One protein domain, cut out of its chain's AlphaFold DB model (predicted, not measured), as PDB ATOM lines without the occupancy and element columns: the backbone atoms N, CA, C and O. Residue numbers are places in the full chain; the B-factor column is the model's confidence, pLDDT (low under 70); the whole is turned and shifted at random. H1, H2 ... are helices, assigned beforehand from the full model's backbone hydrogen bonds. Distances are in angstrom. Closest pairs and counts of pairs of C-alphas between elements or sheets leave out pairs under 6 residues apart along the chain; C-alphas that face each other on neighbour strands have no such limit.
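AT A GLANCE: This is residues 516 to 588 and 644 to 653 of the 725 residues of an uncharacterized protein of Pisolithus microcarpus 441 (UniProt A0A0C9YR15). One long helix, H1, makes most of the length; a short helix, H2, crosses it near its middle, and a third helix, H3, is set away from both. The chain leaves the end of H1 in a long loop, residues 547 to 559, that folds back to H2, while residues 516 to 524 of H1 stick out at its other end. The printed part has 83 residues, with three named helices in the order H1, H2, H3 and no named strand, and its class is all helix. It is loose, with a radius of gyration of the C-alphas of 16.7 A, and elongated, spanning 57 by 30 by 23 A.

HOW THE PARTS SIT: H1, residues 516 to 546, touches H2, residues 560 to 569, with its residues 530 to 538 alone. Their closest C-alphas, those of Ala 534 and Ala 562, are 5.0 A apart. They run opposite ways at a steep tilt of 68 degrees, only just short of about perpendicular. H3, residues 577 to 588, is apart from H1 and from H2. Every O i to N i+4 pair is within hydrogen-bond range in H1 and H2, and 7 of 8 are in H3.

IN THESE COORDINATES: H1 begins at C-alpha 516, (-8.831, 52.274, -13.152), and measures 44.6 A from first to last C-alpha. H2 begins at C-alpha 560, (13.652, 34.833, -11.410), and measures 14.3 A. H3 measures 17.7 A and ends at C-alpha 588, (4.868, 59.890, -32.908).

THE WHOLE: The C-alphas farthest apart, those of Arg 549 and Asn 588, are 57.1 A apart. The link from H1 to H2 is long, with 13 residues. Residues 589 to 643 are not printed, and C-alphas 588 and 644 are 36.2 A apart across this cut. Confidence is low, with pLDDT under 70, at residues 553 to 554, residue 588 and residues 644 to 653.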
ATOM      1  N   ILE A 516      -9.797  52.556 -14.230       96.31
ATOM      2  CA  ILE A 516      -8.831  52.274 -13.152       96.31
ATOM      3  C   ILE A 516      -9.099  50.899 -12.527       96.31
ATOM      4  O   ILE A 516      -8.159  50.127 -12.329       96.31
ATOM      5  N   ARG A 517     -10.373  50.570 -12.274       96.06
ATOM      6  CA  ARG A 517     -10.805  49.258 -11.766       96.06
ATOM      7  C   ARG A 517     -10.474  48.136 -12.749       96.06
ATOM      8  O   ARG A 517      -9.889  47.130 -12.353       96.06
ATOM      9  N   HIS A 518     -10.762  48.333 -14.035       96.31
ATOM     10  CA  HIS A 518     -10.443  47.362 -15.082       96.31
ATOM     11  C   HIS A 518      -8.924  47.165 -15.249       96.31
ATOM     12  O   HIS A 518      -8.451  46.034 -15.378       96.31
ATOM     13  N   LEU A 519      -8.130  48.239 -15.155       95.69
ATOM     14  CA  LEU A 519      -6.666  48.168 -15.155       95.69
ATOM     15  C   LEU A 519      -6.127  47.407 -13.932       95.69
ATOM     16  O   LEU A 519      -5.242  46.565 -14.085       95.69
ATOM     17  N   GLN A 520      -6.668  47.648 -12.731       95.31
ATOM     18  CA  GLN A 520      -6.307  46.893 -11.524       95.31
ATOM     19  C   GLN A 520      -6.661  45.403 -11.670       95.31
ATOM     20  O   GLN A 520      -5.797  44.558 -11.424       95.31
ATOM     21  N   ALA A 521      -7.866  45.074 -12.146       94.94
ATOM     22  CA  ALA A 521      -8.279  43.695 -12.419       94.94
ATOM     23  C   ALA A 521      -7.347  43.002 -13.433       94.94
ATOM     24  O   ALA A 521      -6.864  41.899 -13.179       94.94
ATOM     25  N   THR A 522      -7.007  43.690 -14.529       95.50
ATOM     26  CA  THR A 522      -6.091  43.198 -15.575       95.50
ATOM     27  C   THR A 522      -4.687  42.929 -15.025       95.50
ATOM     28  O   THR A 522      -4.076  41.911 -15.350       95.50
ATOM     29  N   VAL A 523      -4.169  43.805 -14.156       94.94
ATOM     30  CA  VAL A 523      -2.860  43.615 -13.507       94.94
ATOM     31  C   VAL A 523      -2.880  42.422 -12.551       94.94
ATOM     32  O   VAL A 523      -1.954  41.610 -12.596       94.94
ATOM     33  N   VAL A 524      -3.917  42.283 -11.718       94.88
ATOM     34  CA  VAL A 524      -4.067  41.129 -10.810       94.88
ATOM     35  C   VAL A 524      -4.123  39.831 -11.613       94.88
ATOM     36  O   VAL A 524      -3.369  38.900 -11.327       94.88
ATOM     37  N   PHE A 525      -4.945  39.791 -12.660       94.69
ATOM     38  CA  PHE A 525      -5.090  38.653 -13.562       94.69
ATOM     39  C   PHE A 525      -3.772  38.256 -14.242       94.69
ATOM     40  O   PHE A 525      -3.343  37.104 -14.149       94.69
ATOM     41  N   PHE A 526      -3.074  39.222 -14.847       95.81
ATOM     42  CA  PHE A 526      -1.780  38.998 -15.492       95.81
ATOM     43  C   PHE A 526      -0.725  38.466 -14.512       95.81
ATOM     44  O   PHE A 526      -0.039  37.486 -14.807       95.81
ATOM     45  N   VAL A 527      -0.600  39.079 -13.328       96.44
ATOM     46  CA  VAL A 527       0.347  38.629 -12.294       96.44
ATOM     47  C   VAL A 527       0.003  37.216 -11.815       96.44
ATOM     48  O   VAL A 527       0.908  36.411 -11.594       96.44
ATOM     49  N   THR A 528      -1.285  36.895 -11.714       96.44
ATOM     50  CA  THR A 528      -1.782  35.582 -11.294       96.44
ATOM     51  C   THR A 528      -1.427  34.495 -12.314       96.44
ATOM     52  O   THR A 528      -0.820  33.493 -11.935       96.44
ATOM     53  N   ASP A 529      -1.673  34.708 -13.614       96.06
ATOM     54  CA  ASP A 529      -1.282  33.752 -14.668       96.06
ATOM     55  C   ASP A 529       0.255  33.599 -14.763       96.06
ATOM     56  O   ASP A 529       0.779  32.484 -14.842       96.06
ATOM     57  N   VAL A 530       1.019  34.696 -14.633       96.81
ATOM     58  CA  VAL A 530       2.494  34.638 -14.541       96.81
ATOM     59  C   VAL A 530       2.954  33.769 -13.363       96.81
ATOM     60  O   VAL A 530       3.877  32.964 -13.525       96.81
ATOM     61  N   ILE A 531       2.337  33.910 -12.185       97.19
ATOM     62  CA  ILE A 531       2.682  33.123 -10.993       97.19
ATOM     63  C   ILE A 531       2.321  31.648 -11.197       97.19
ATOM     64  O   ILE A 531       3.193  30.800 -10.996       97.19
ATOM     65  N   TYR A 532       1.110  31.326 -11.660       96.81
ATOM     66  CA  TYR A 532       0.702  29.939 -11.913       96.81
ATOM     67  C   TYR A 532       1.615  29.243 -12.928       96.81
ATOM     68  O   TYR A 532       2.098  28.137 -12.668       96.81
ATOM     69  N   ARG A 533       1.952  29.904 -14.042       96.38
ATOM     70  CA  ARG A 533       2.903  29.365 -15.032       96.38
ATOM     71  C   ARG A 533       4.312  29.204 -14.464       96.38
ATOM     72  O   ARG A 533       4.986  28.223 -14.781       96.38
ATOM     73  N   ALA A 534       4.767  30.125 -13.612       96.56
ATOM     74  CA  ALA A 534       6.069  30.015 -12.954       96.56
ATOM     75  C   ALA A 534       6.114  28.846 -11.951       96.56
ATOM     76  O   ALA A 534       7.140  28.162 -11.880       96.56
ATOM     77  N   ILE A 535       5.017  28.587 -11.227       95.94
ATOM     78  CA  ILE A 535       4.846  27.421 -10.343       95.94
ATOM     79  C   ILE A 535       4.845  26.134 -11.172       95.94
ATOM     80  O   ILE A 535       5.708  25.287 -10.951       95.94
ATOM     81  N   ALA A 536       3.984  26.019 -12.185       95.44
ATOM     82  CA  ALA A 536       3.901  24.835 -13.046       95.44
ATOM     83  C   ALA A 536       5.248  24.504 -13.721       95.44
ATOM     84  O   ALA A 536       5.682  23.350 -13.750       95.44
ATOM     85  N   TRP A 537       5.974  25.522 -14.194       95.25
ATOM     86  CA  TRP A 537       7.329  25.359 -14.730       95.25
ATOM     87  C   TRP A 537       8.336  24.885 -13.671       95.25
ATOM     88  O   TRP A 537       9.153  23.994 -13.929       95.25
ATOM     89  N   LYS A 538       8.290  25.464 -12.464       94.50
ATOM     90  CA  LYS A 538       9.153  25.078 -11.339       94.50
ATOM     91  C   LYS A 538       8.879  23.638 -10.901       94.50
ATOM     92  O   LYS A 538       9.835  22.894 -10.681       94.50
ATOM     93  N   GLU A 539       7.618  23.227 -10.831       93.56
ATOM     94  CA  GLU A 539       7.218  21.843 -10.573       93.56
ATOM     95  C   GLU A 539       7.697  20.892 -11.665       93.56
ATOM     96  O   GLU A 539       8.281  19.860 -11.343       93.56
ATOM     97  N   GLY A 540       7.533  21.247 -12.943       92.38
ATOM     98  CA  GLY A 540       8.074  20.473 -14.063       92.38
ATOM     99  C   GLY A 540       9.585  20.253 -13.928       92.38
ATOM    100  O   GLY A 540      10.063  19.122 -14.028       92.38
ATOM    101  N   GLN A 541      10.343  21.302 -13.581       92.00
ATOM    102  CA  GLN A 541      11.773  21.164 -13.278       92.00
ATOM    103  C   GLN A 541      12.060  20.275 -12.062       92.00
ATOM    104  O   GLN A 541      13.075  19.579 -12.061       92.00
ATOM    105  N   ILE A 542      11.219  20.307 -11.025       90.31
ATOM    106  CA  ILE A 542      11.368  19.444  -9.847       90.31
ATOM    107  C   ILE A 542      11.106  17.983 -10.235       90.31
ATOM    108  O   ILE A 542      11.964  17.147  -9.960       90.31
ATOM    109  N   ARG A 543      10.006  17.676 -10.937       91.25
ATOM    110  CA  ARG A 543       9.655  16.320 -11.408       91.25
ATOM    111  C   ARG A 543      10.767  15.724 -12.282       91.25
ATOM    112  O   ARG A 543      11.240  14.626 -12.004       91.25
ATOM    113  N   LEU A 544      11.288  16.489 -13.249       90.00
ATOM    114  CA  LEU A 544      12.424  16.070 -14.089       90.00
ATOM    115  C   LEU A 544      13.718  15.821 -13.288       90.00
ATOM    116  O   LEU A 544      14.544  14.997 -13.679       90.00
ATOM    117  N   LYS A 545      13.915  16.518 -12.161       90.69
ATOM    118  CA  LYS A 545      15.102  16.371 -11.301       90.69
ATOM    119  C   LYS A 545      14.952  15.317 -10.206       90.69
ATOM    120  O   LYS A 545      15.974  14.817  -9.746       90.69
ATOM    121  N   GLN A 546      13.732  14.941  -9.814       86.00
ATOM    122  CA  GLN A 546      13.466  13.944  -8.764       86.00
ATOM    123  C   GLN A 546      14.093  12.575  -9.073       86.00
ATOM    124  O   GLN A 546      14.583  11.915  -8.158       86.00
ATOM    125  N   GLY A 547      14.174  12.180 -10.350       84.25
ATOM    126  CA  GLY A 547      14.874  10.956 -10.767       84.25
ATOM    127  C   GLY A 547      16.400  10.995 -10.576       84.25
ATOM    128  O   GLY A 547      17.055   9.953 -10.581       84.25
ATOM    129  N   SER A 548      16.996  12.175 -10.378       86.12
ATOM    130  CA  SER A 548      18.439  12.337 -10.208       86.12
ATOM    131  C   SER A 548      18.808  12.533  -8.737       86.12
ATOM    132  O   SER A 548      18.664  13.617  -8.171       86.12
ATOM    133  N   ARG A 549      19.392  11.491  -8.130       80.81
ATOM    134  CA  ARG A 549      19.852  11.450  -6.721       80.81
ATOM    135  C   ARG A 549      20.746  12.624  -6.281       80.81
ATOM    136  O   ARG A 549      20.890  12.849  -5.081       80.81
ATOM    137  N   ALA A 550      21.356  13.346  -7.223       76.75
ATOM    138  CA  ALA A 550      22.187  14.521  -6.968       76.75
ATOM    139  C   ALA A 550      21.384  15.808  -6.673       76.75
ATOM    140  O   ALA A 550      21.926  16.736  -6.073       76.75
ATOM    141  N   TRP A 551      20.106  15.884  -7.061       72.25
ATOM    142  CA  TRP A 551      19.305  17.113  -6.999       72.25
ATOM    143  C   TRP A 551      18.336  17.129  -5.815       72.25
ATOM    144  O   TRP A 551      17.119  17.010  -5.964       72.25
ATOM    145  N   ARG A 552      18.877  17.368  -4.616       74.38
ATOM    146  CA  ARG A 552      18.065  17.756  -3.451       74.38
ATOM    147  C   ARG A 552      17.592  19.203  -3.618       74.38
ATOM    148  O   ARG A 552      18.226  20.132  -3.130       74.38
ATOM    149  N   SER A 553      16.496  19.380  -4.348       65.31
ATOM    150  CA  SER A 553      15.851  20.679  -4.567       65.31
ATOM    151  C   SER A 553      15.159  21.153  -3.280       65.31
ATOM    152  O   SER A 553      13.963  20.941  -3.120       65.31
ATOM    153  N   SER A 554      15.906  21.763  -2.352       66.12
ATOM    154  CA  SER A 554      15.363  22.317  -1.096       66.12
ATOM    155  C   SER A 554      14.441  23.519  -1.304       66.12
ATOM    156  O   SER A 554      13.585  23.801  -0.473       66.12
ATOM    157  N   ASP A 555      14.626  24.241  -2.407       77.19
ATOM    158  CA  ASP A 555      14.045  25.565  -2.580       77.19
ATOM    159  C   ASP A 555      12.749  25.482  -3.394       77.19
ATOM    160  O   ASP A 555      12.767  25.536  -4.631       77.19
ATOM    161  N   GLN A 556      11.623  25.447  -2.675       84.56
ATOM    162  CA  GLN A 556      10.277  25.733  -3.199       84.56
ATOM    163  C   GLN A 556      10.151  27.171  -3.749       84.56
ATOM    164  O   GLN A 556       9.199  27.495  -4.449       84.56
ATOM    165  N   LEU A 557      11.141  28.034  -3.490       92.94
ATOM    166  CA  LEU A 557      11.192  29.410  -3.972       92.94
ATOM    167  C   LEU A 557      11.156  29.489  -5.510       92.94
ATOM    168  O   LEU A 557      11.968  28.866  -6.215       92.94
ATOM    169  N   LEU A 558      10.249  30.321  -6.027       95.25
ATOM    170  CA  LEU A 558      10.202  30.704  -7.435       95.25
ATOM    171  C   LEU A 558      11.475  31.471  -7.806       95.25
ATOM    172  O   LEU A 558      11.813  32.497  -7.215       95.25
ATOM    173  N   THR A 559      12.210  30.968  -8.796       94.00
ATOM    174  CA  THR A 559      13.419  31.631  -9.287       94.00
ATOM    175  C   THR A 559      13.054  32.694 -10.318       94.00
ATOM    176  O   THR A 559      12.138  32.515 -11.116       94.00
ATOM    177  N   VAL A 560      13.836  33.777 -10.390       94.94
ATOM    178  CA  VAL A 560      13.652  34.833 -11.410       94.94
ATOM    179  C   VAL A 560      13.672  34.259 -12.837       94.94
ATOM    180  O   VAL A 560      12.992  34.771 -13.718       94.94
ATOM    181  N   SER A 561      14.403  33.164 -13.072       93.88
ATOM    182  CA  SER A 561      14.384  32.424 -14.341       93.88
ATOM    183  C   SER A 561      13.044  31.746 -14.654       93.88
ATOM    184  O   SER A 561      12.662  31.713 -15.816       93.88
ATOM    185  N   ALA A 562      12.323  31.234 -13.650       95.25
ATOM    186  CA  ALA A 562      10.996  30.644 -13.837       95.25
ATOM    187  C   ALA A 562       9.957  31.720 -14.179       95.25
ATOM    188  O   ALA A 562       9.163  31.532 -15.091       95.25
ATOM    189  N   ILE A 563      10.030  32.876 -13.508       96.31
ATOM    190  CA  ILE A 563       9.167  34.033 -13.787       96.31
ATOM    191  C   ILE A 563       9.430  34.583 -15.198       96.31
ATOM    192  O   ILE A 563       8.489  34.836 -15.941       96.31
ATOM    193  N   LYS A 564      10.702  34.710 -15.609       94.62
ATOM    194  CA  LYS A 564      11.050  35.107 -16.986       94.62
ATOM    195  C   LYS A 564      10.481  34.145 -18.026       94.62
ATOM    196  O   LYS A 564       9.830  34.599 -18.957       94.62
ATOM    197  N   HIS A 565      10.661  32.840 -17.825       94.75
ATOM    198  CA  HIS A 565      10.097  31.828 -18.715       94.75
ATOM    199  C   HIS A 565       8.561  31.905 -18.767       94.75
ATOM    200  O   HIS A 565       7.987  31.855 -19.847       94.75
ATOM    201  N   ALA A 566       7.881  32.099 -17.631       95.81
ATOM    202  CA  ALA A 566       6.430  32.287 -17.598       95.81
ATOM    203  C   ALA A 566       5.977  33.490 -18.452       95.81
ATOM    204  O   ALA A 566       5.087  33.341 -19.291       95.81
ATOM    205  N   ILE A 567       6.645  34.641 -18.317       95.38
ATOM    206  CA  ILE A 567       6.392  35.850 -19.122       95.38
ATOM    207  C   ILE A 567       6.671  35.595 -20.617       95.38
ATOM    208  O   ILE A 567       5.872  35.974 -21.469       95.38
ATOM    209  N   GLU A 568       7.747  34.880 -20.952       94.38
ATOM    210  CA  GLU A 568       8.058  34.485 -22.333       94.38
ATOM    211  C   GLU A 568       6.988  33.537 -22.920       94.38
ATOM    212  O   GLU A 568       6.587  33.706 -24.072       94.38
ATOM    213  N   THR A 569       6.440  32.598 -22.131       94.75
ATOM    214  CA  THR A 569       5.334  31.708 -22.565       94.75
ATOM    215  C   THR A 569       3.979  32.405 -22.719       94.75
ATOM    216  O   THR A 569       3.074  31.841 -23.332       94.75
ATOM    217  N   LEU A 570       3.832  33.624 -22.193       94.25
ATOM    218  CA  LEU A 570       2.690  34.507 -22.454       94.25
ATOM    219  C   LEU A 570       2.834  35.275 -23.781       94.25
ATOM    220  O   LEU A 570       1.964  36.063 -24.130       94.25
ATOM    221  N   GLY A 571       3.946  35.105 -24.506       93.94
ATOM    222  CA  GLY A 571       4.272  35.904 -25.691       93.94
ATOM    223  C   GLY A 571       4.731  37.332 -25.369       93.94
ATOM    224  O   GLY A 571       5.140  38.069 -26.270       93.94
ATOM    225  N   VAL A 572       4.729  37.723 -24.090       90.31
ATOM    226  CA  VAL A 572       5.162  39.043 -23.634       90.31
ATOM    227  C   VAL A 572       6.683  39.117 -23.711       90.31
ATOM    228  O   VAL A 572       7.413  38.602 -22.865       90.31
ATOM    229  N   ARG A 573       7.190  39.793 -24.743       85.81
ATOM    230  CA  ARG A 573       8.620  40.094 -24.846       85.81
ATOM    231  C   ARG A 573       8.991  41.098 -23.760       85.81
ATOM    232  O   ARG A 573       8.460  42.207 -23.739       85.81
ATOM    233  N   TYR A 574       9.924  40.728 -22.886       77.62
ATOM    234  CA  TYR A 574      10.468  41.635 -21.878       77.62
ATOM    235  C   TYR A 574      11.219  42.785 -22.567       77.62
ATOM    236  O   TYR A 574      12.381  42.638 -22.941       77.62
ATOM    237  N   LYS A 575      10.549  43.928 -22.734       84.56
ATOM    238  CA  LYS A 575      11.171  45.204 -23.101       84.56
ATOM    239  C   LYS A 575      11.619  45.899 -21.821       84.56
ATOM    240  O   LYS A 575      10.877  45.926 -20.836       84.56
ATOM    241  N   SER A 576      12.819  46.473 -21.800       87.06
ATOM    242  CA  SER A 576      13.182  47.345 -20.683       87.06
ATOM    243  C   SER A 576      12.294  48.593 -20.680       87.06
ATOM    244  O   SER A 576      11.829  49.045 -21.725       87.06
ATOM    245  N   HIS A 577      12.089  49.200 -19.509       80.44
ATOM    246  CA  HIS A 577      11.325  50.450 -19.389       80.44
ATOM    247  C   HIS A 577      11.850  51.541 -20.345       80.44
ATOM    248  O   HIS A 577      11.077  52.309 -20.902       80.44
ATOM    249  N   LYS A 578      13.168  51.566 -20.596       88.50
ATOM    250  CA  LYS A 578      13.785  52.489 -21.556       88.50
ATOM    251  C   LYS A 578      13.442  52.140 -23.010       88.50
ATOM    252  O   LYS A 578      13.189  53.056 -23.778       88.50
ATOM    253  N   GLU A 579      13.448  50.861 -23.387       90.06
ATOM    254  CA  GLU A 579      13.046  50.423 -24.736       90.06
ATOM    255  C   GLU A 579      11.576  50.739 -25.007       90.06
ATOM    256  O   GLU A 579      11.275  51.318 -26.042       90.06
ATOM    257  N   PHE A 580      10.687  50.436 -24.055       86.50
ATOM    258  CA  PHE A 580       9.255  50.709 -24.186       86.50
ATOM    259  C   PHE A 580       8.975  52.199 -24.420       86.50
ATOM    260  O   PHE A 580       8.291  52.552 -25.375       86.50
ATOM    261  N   PHE A 581       9.551  53.084 -23.598       84.88
ATOM    262  CA  PHE A 581       9.372  54.527 -23.779       84.88
ATOM    263  C   PHE A 581      10.094  55.081 -25.014       84.88
ATOM    264  O   PHE A 581       9.594  56.024 -25.612       84.88
ATOM    265  N   ALA A 582      11.224  54.503 -25.438       87.94
ATOM    266  CA  ALA A 582      11.866  54.902 -26.690       87.94
ATOM    267  C   ALA A 582      10.985  54.561 -27.903       87.94
ATOM    268  O   ALA A 582      10.745  55.423 -28.739       87.94
ATOM    269  N   GLU A 583      10.470  53.333 -27.973       86.56
ATOM    270  CA  GLU A 583       9.559  52.874 -29.030       86.56
ATOM    271  C   GLU A 583       8.243  53.665 -29.051       86.56
ATOM    272  O   GLU A 583       7.734  53.973 -30.125       86.56
ATOM    273  N   PHE A 584       7.731  54.041 -27.873       81.81
ATOM    274  CA  PHE A 584       6.565  54.914 -27.743       81.81
ATOM    275  C   PHE A 584       6.833  56.322 -28.303       81.81
ATOM    276  O   PHE A 584       6.044  56.801 -29.108       81.81
ATOM    277  N   CYS A 585       7.962  56.957 -27.959       83.06
ATOM    278  CA  CYS A 585       8.318  58.264 -28.522       83.06
ATOM    279  C   CYS A 585       8.557  58.208 -30.044       83.06
ATOM    280  O   CYS A 585       8.053  59.060 -30.768       83.06
ATOM    281  N   PHE A 586       9.279  57.194 -30.543       84.06
ATOM    282  CA  PHE A 586       9.628  57.091 -31.969       84.06
ATOM    283  C   PHE A 586       8.418  56.948 -32.902       84.06
ATOM    284  O   PHE A 586       8.504  57.353 -34.062       84.06
ATOM    285  N   ARG A 587       7.299  56.376 -32.433       80.12
ATOM    286  CA  ARG A 587       6.077  56.274 -33.246       80.12
ATOM    287  C   ARG A 587       5.532  57.649 -33.633       80.12
ATOM    288  O   ARG A 587       5.221  57.852 -34.799       80.12
ATOM    289  N   ASN A 588       5.494  58.587 -32.690       69.69
ATOM    290  CA  ASN A 588       4.868  59.890 -32.908       69.69
ATOM    291  C   ASN A 588       5.728  60.811 -33.793       69.69
ATOM    292  O   ASN A 588       5.182  61.544 -34.611       69.69
ATOM    293  N   PRO A 644      -0.646  26.056 -22.725       52.91
ATOM    294  CA  PRO A 644      -1.804  26.076 -21.841       52.91
ATOM    295  C   PRO A 644      -3.006  26.665 -22.607       52.91
ATOM    296  O   PRO A 644      -2.781  27.432 -23.548       52.91
ATOM    297  N   PRO A 645      -4.262  26.350 -22.235       46.44
ATOM    298  CA  PRO A 645      -5.459  26.817 -22.954       46.44
ATOM    299  C   PRO A 645      -5.487  28.336 -23.188       46.44
ATOM    300  O   PRO A 645      -5.873  28.814 -24.251       46.44
ATOM    301  N   SER A 646      -4.925  29.086 -22.246       45.12
ATOM    302  CA  SER A 646      -4.716  30.534 -22.281       45.12
ATOM    303  C   SER A 646      -3.759  31.052 -23.368       45.12
ATOM    304  O   SER A 646      -3.681  32.254 -23.598       45.12
ATOM    305  N   ALA A 647      -3.029  30.180 -24.066       48.66
ATOM    306  CA  ALA A 647      -2.263  30.498 -25.277       48.66
ATOM    307  C   ALA A 647      -2.989  30.084 -26.580       48.66
ATOM    308  O   ALA A 647      -2.413  30.193 -27.665       48.66
ATOM    309  N   LEU A 648      -4.235  29.606 -26.477       52.66
ATOM    310  CA  LEU A 648      -5.152  29.337 -27.594       52.66
ATOM    311  C   LEU A 648      -6.225  30.430 -27.755       52.66
ATOM    312  O   LEU A 648      -7.079  30.304 -28.626       52.66
ATOM    313  N   GLY A 649      -6.177  31.489 -26.940       47.19
ATOM    314  CA  GLY A 649      -7.176  32.563 -26.917       47.19
ATOM    315  C   GLY A 649      -8.349  32.314 -25.964       47.19
ATOM    316  O   GLY A 649      -9.123  33.233 -25.737       47.19
ATOM    317  N   VAL A 650      -8.449  31.124 -25.358       46.78
ATOM    318  CA  VAL A 650      -9.454  30.831 -24.324       46.78
ATOM    319  C   VAL A 650      -9.141  31.666 -23.087       46.78
ATOM    320  O   VAL A 650      -8.023  31.593 -22.561       46.78
ATOM    321  N   HIS A 651     -10.099  32.465 -22.624       47.19
ATOM    322  CA  HIS A 651      -9.879  33.358 -21.498       47.19
ATOM    323  C   HIS A 651      -9.746  32.531 -20.202       47.19
ATOM    324  O   HIS A 651     -10.612  31.708 -19.905       47.19
ATOM    325  N   PRO A 652      -8.671  32.694 -19.401       47.78
ATOM    326  CA  PRO A 652      -8.493  31.909 -18.179       47.78
ATOM    327  C   PRO A 652      -9.689  31.902 -17.215       47.78
ATOM    328  O   PRO A 652      -9.885  30.895 -16.539       47.78
ATOM    329  N   LEU A 653     -10.507  32.964 -17.151       48.72
ATOM    330  CA  LEU A 653     -11.704  32.942 -16.296       48.72
ATOM    331  C   LEU A 653     -12.707  31.860 -16.718       48.72
ATOM    332  O   LEU A 653     -13.323  31.269 -15.839       48.72
TER     333      LEU A 653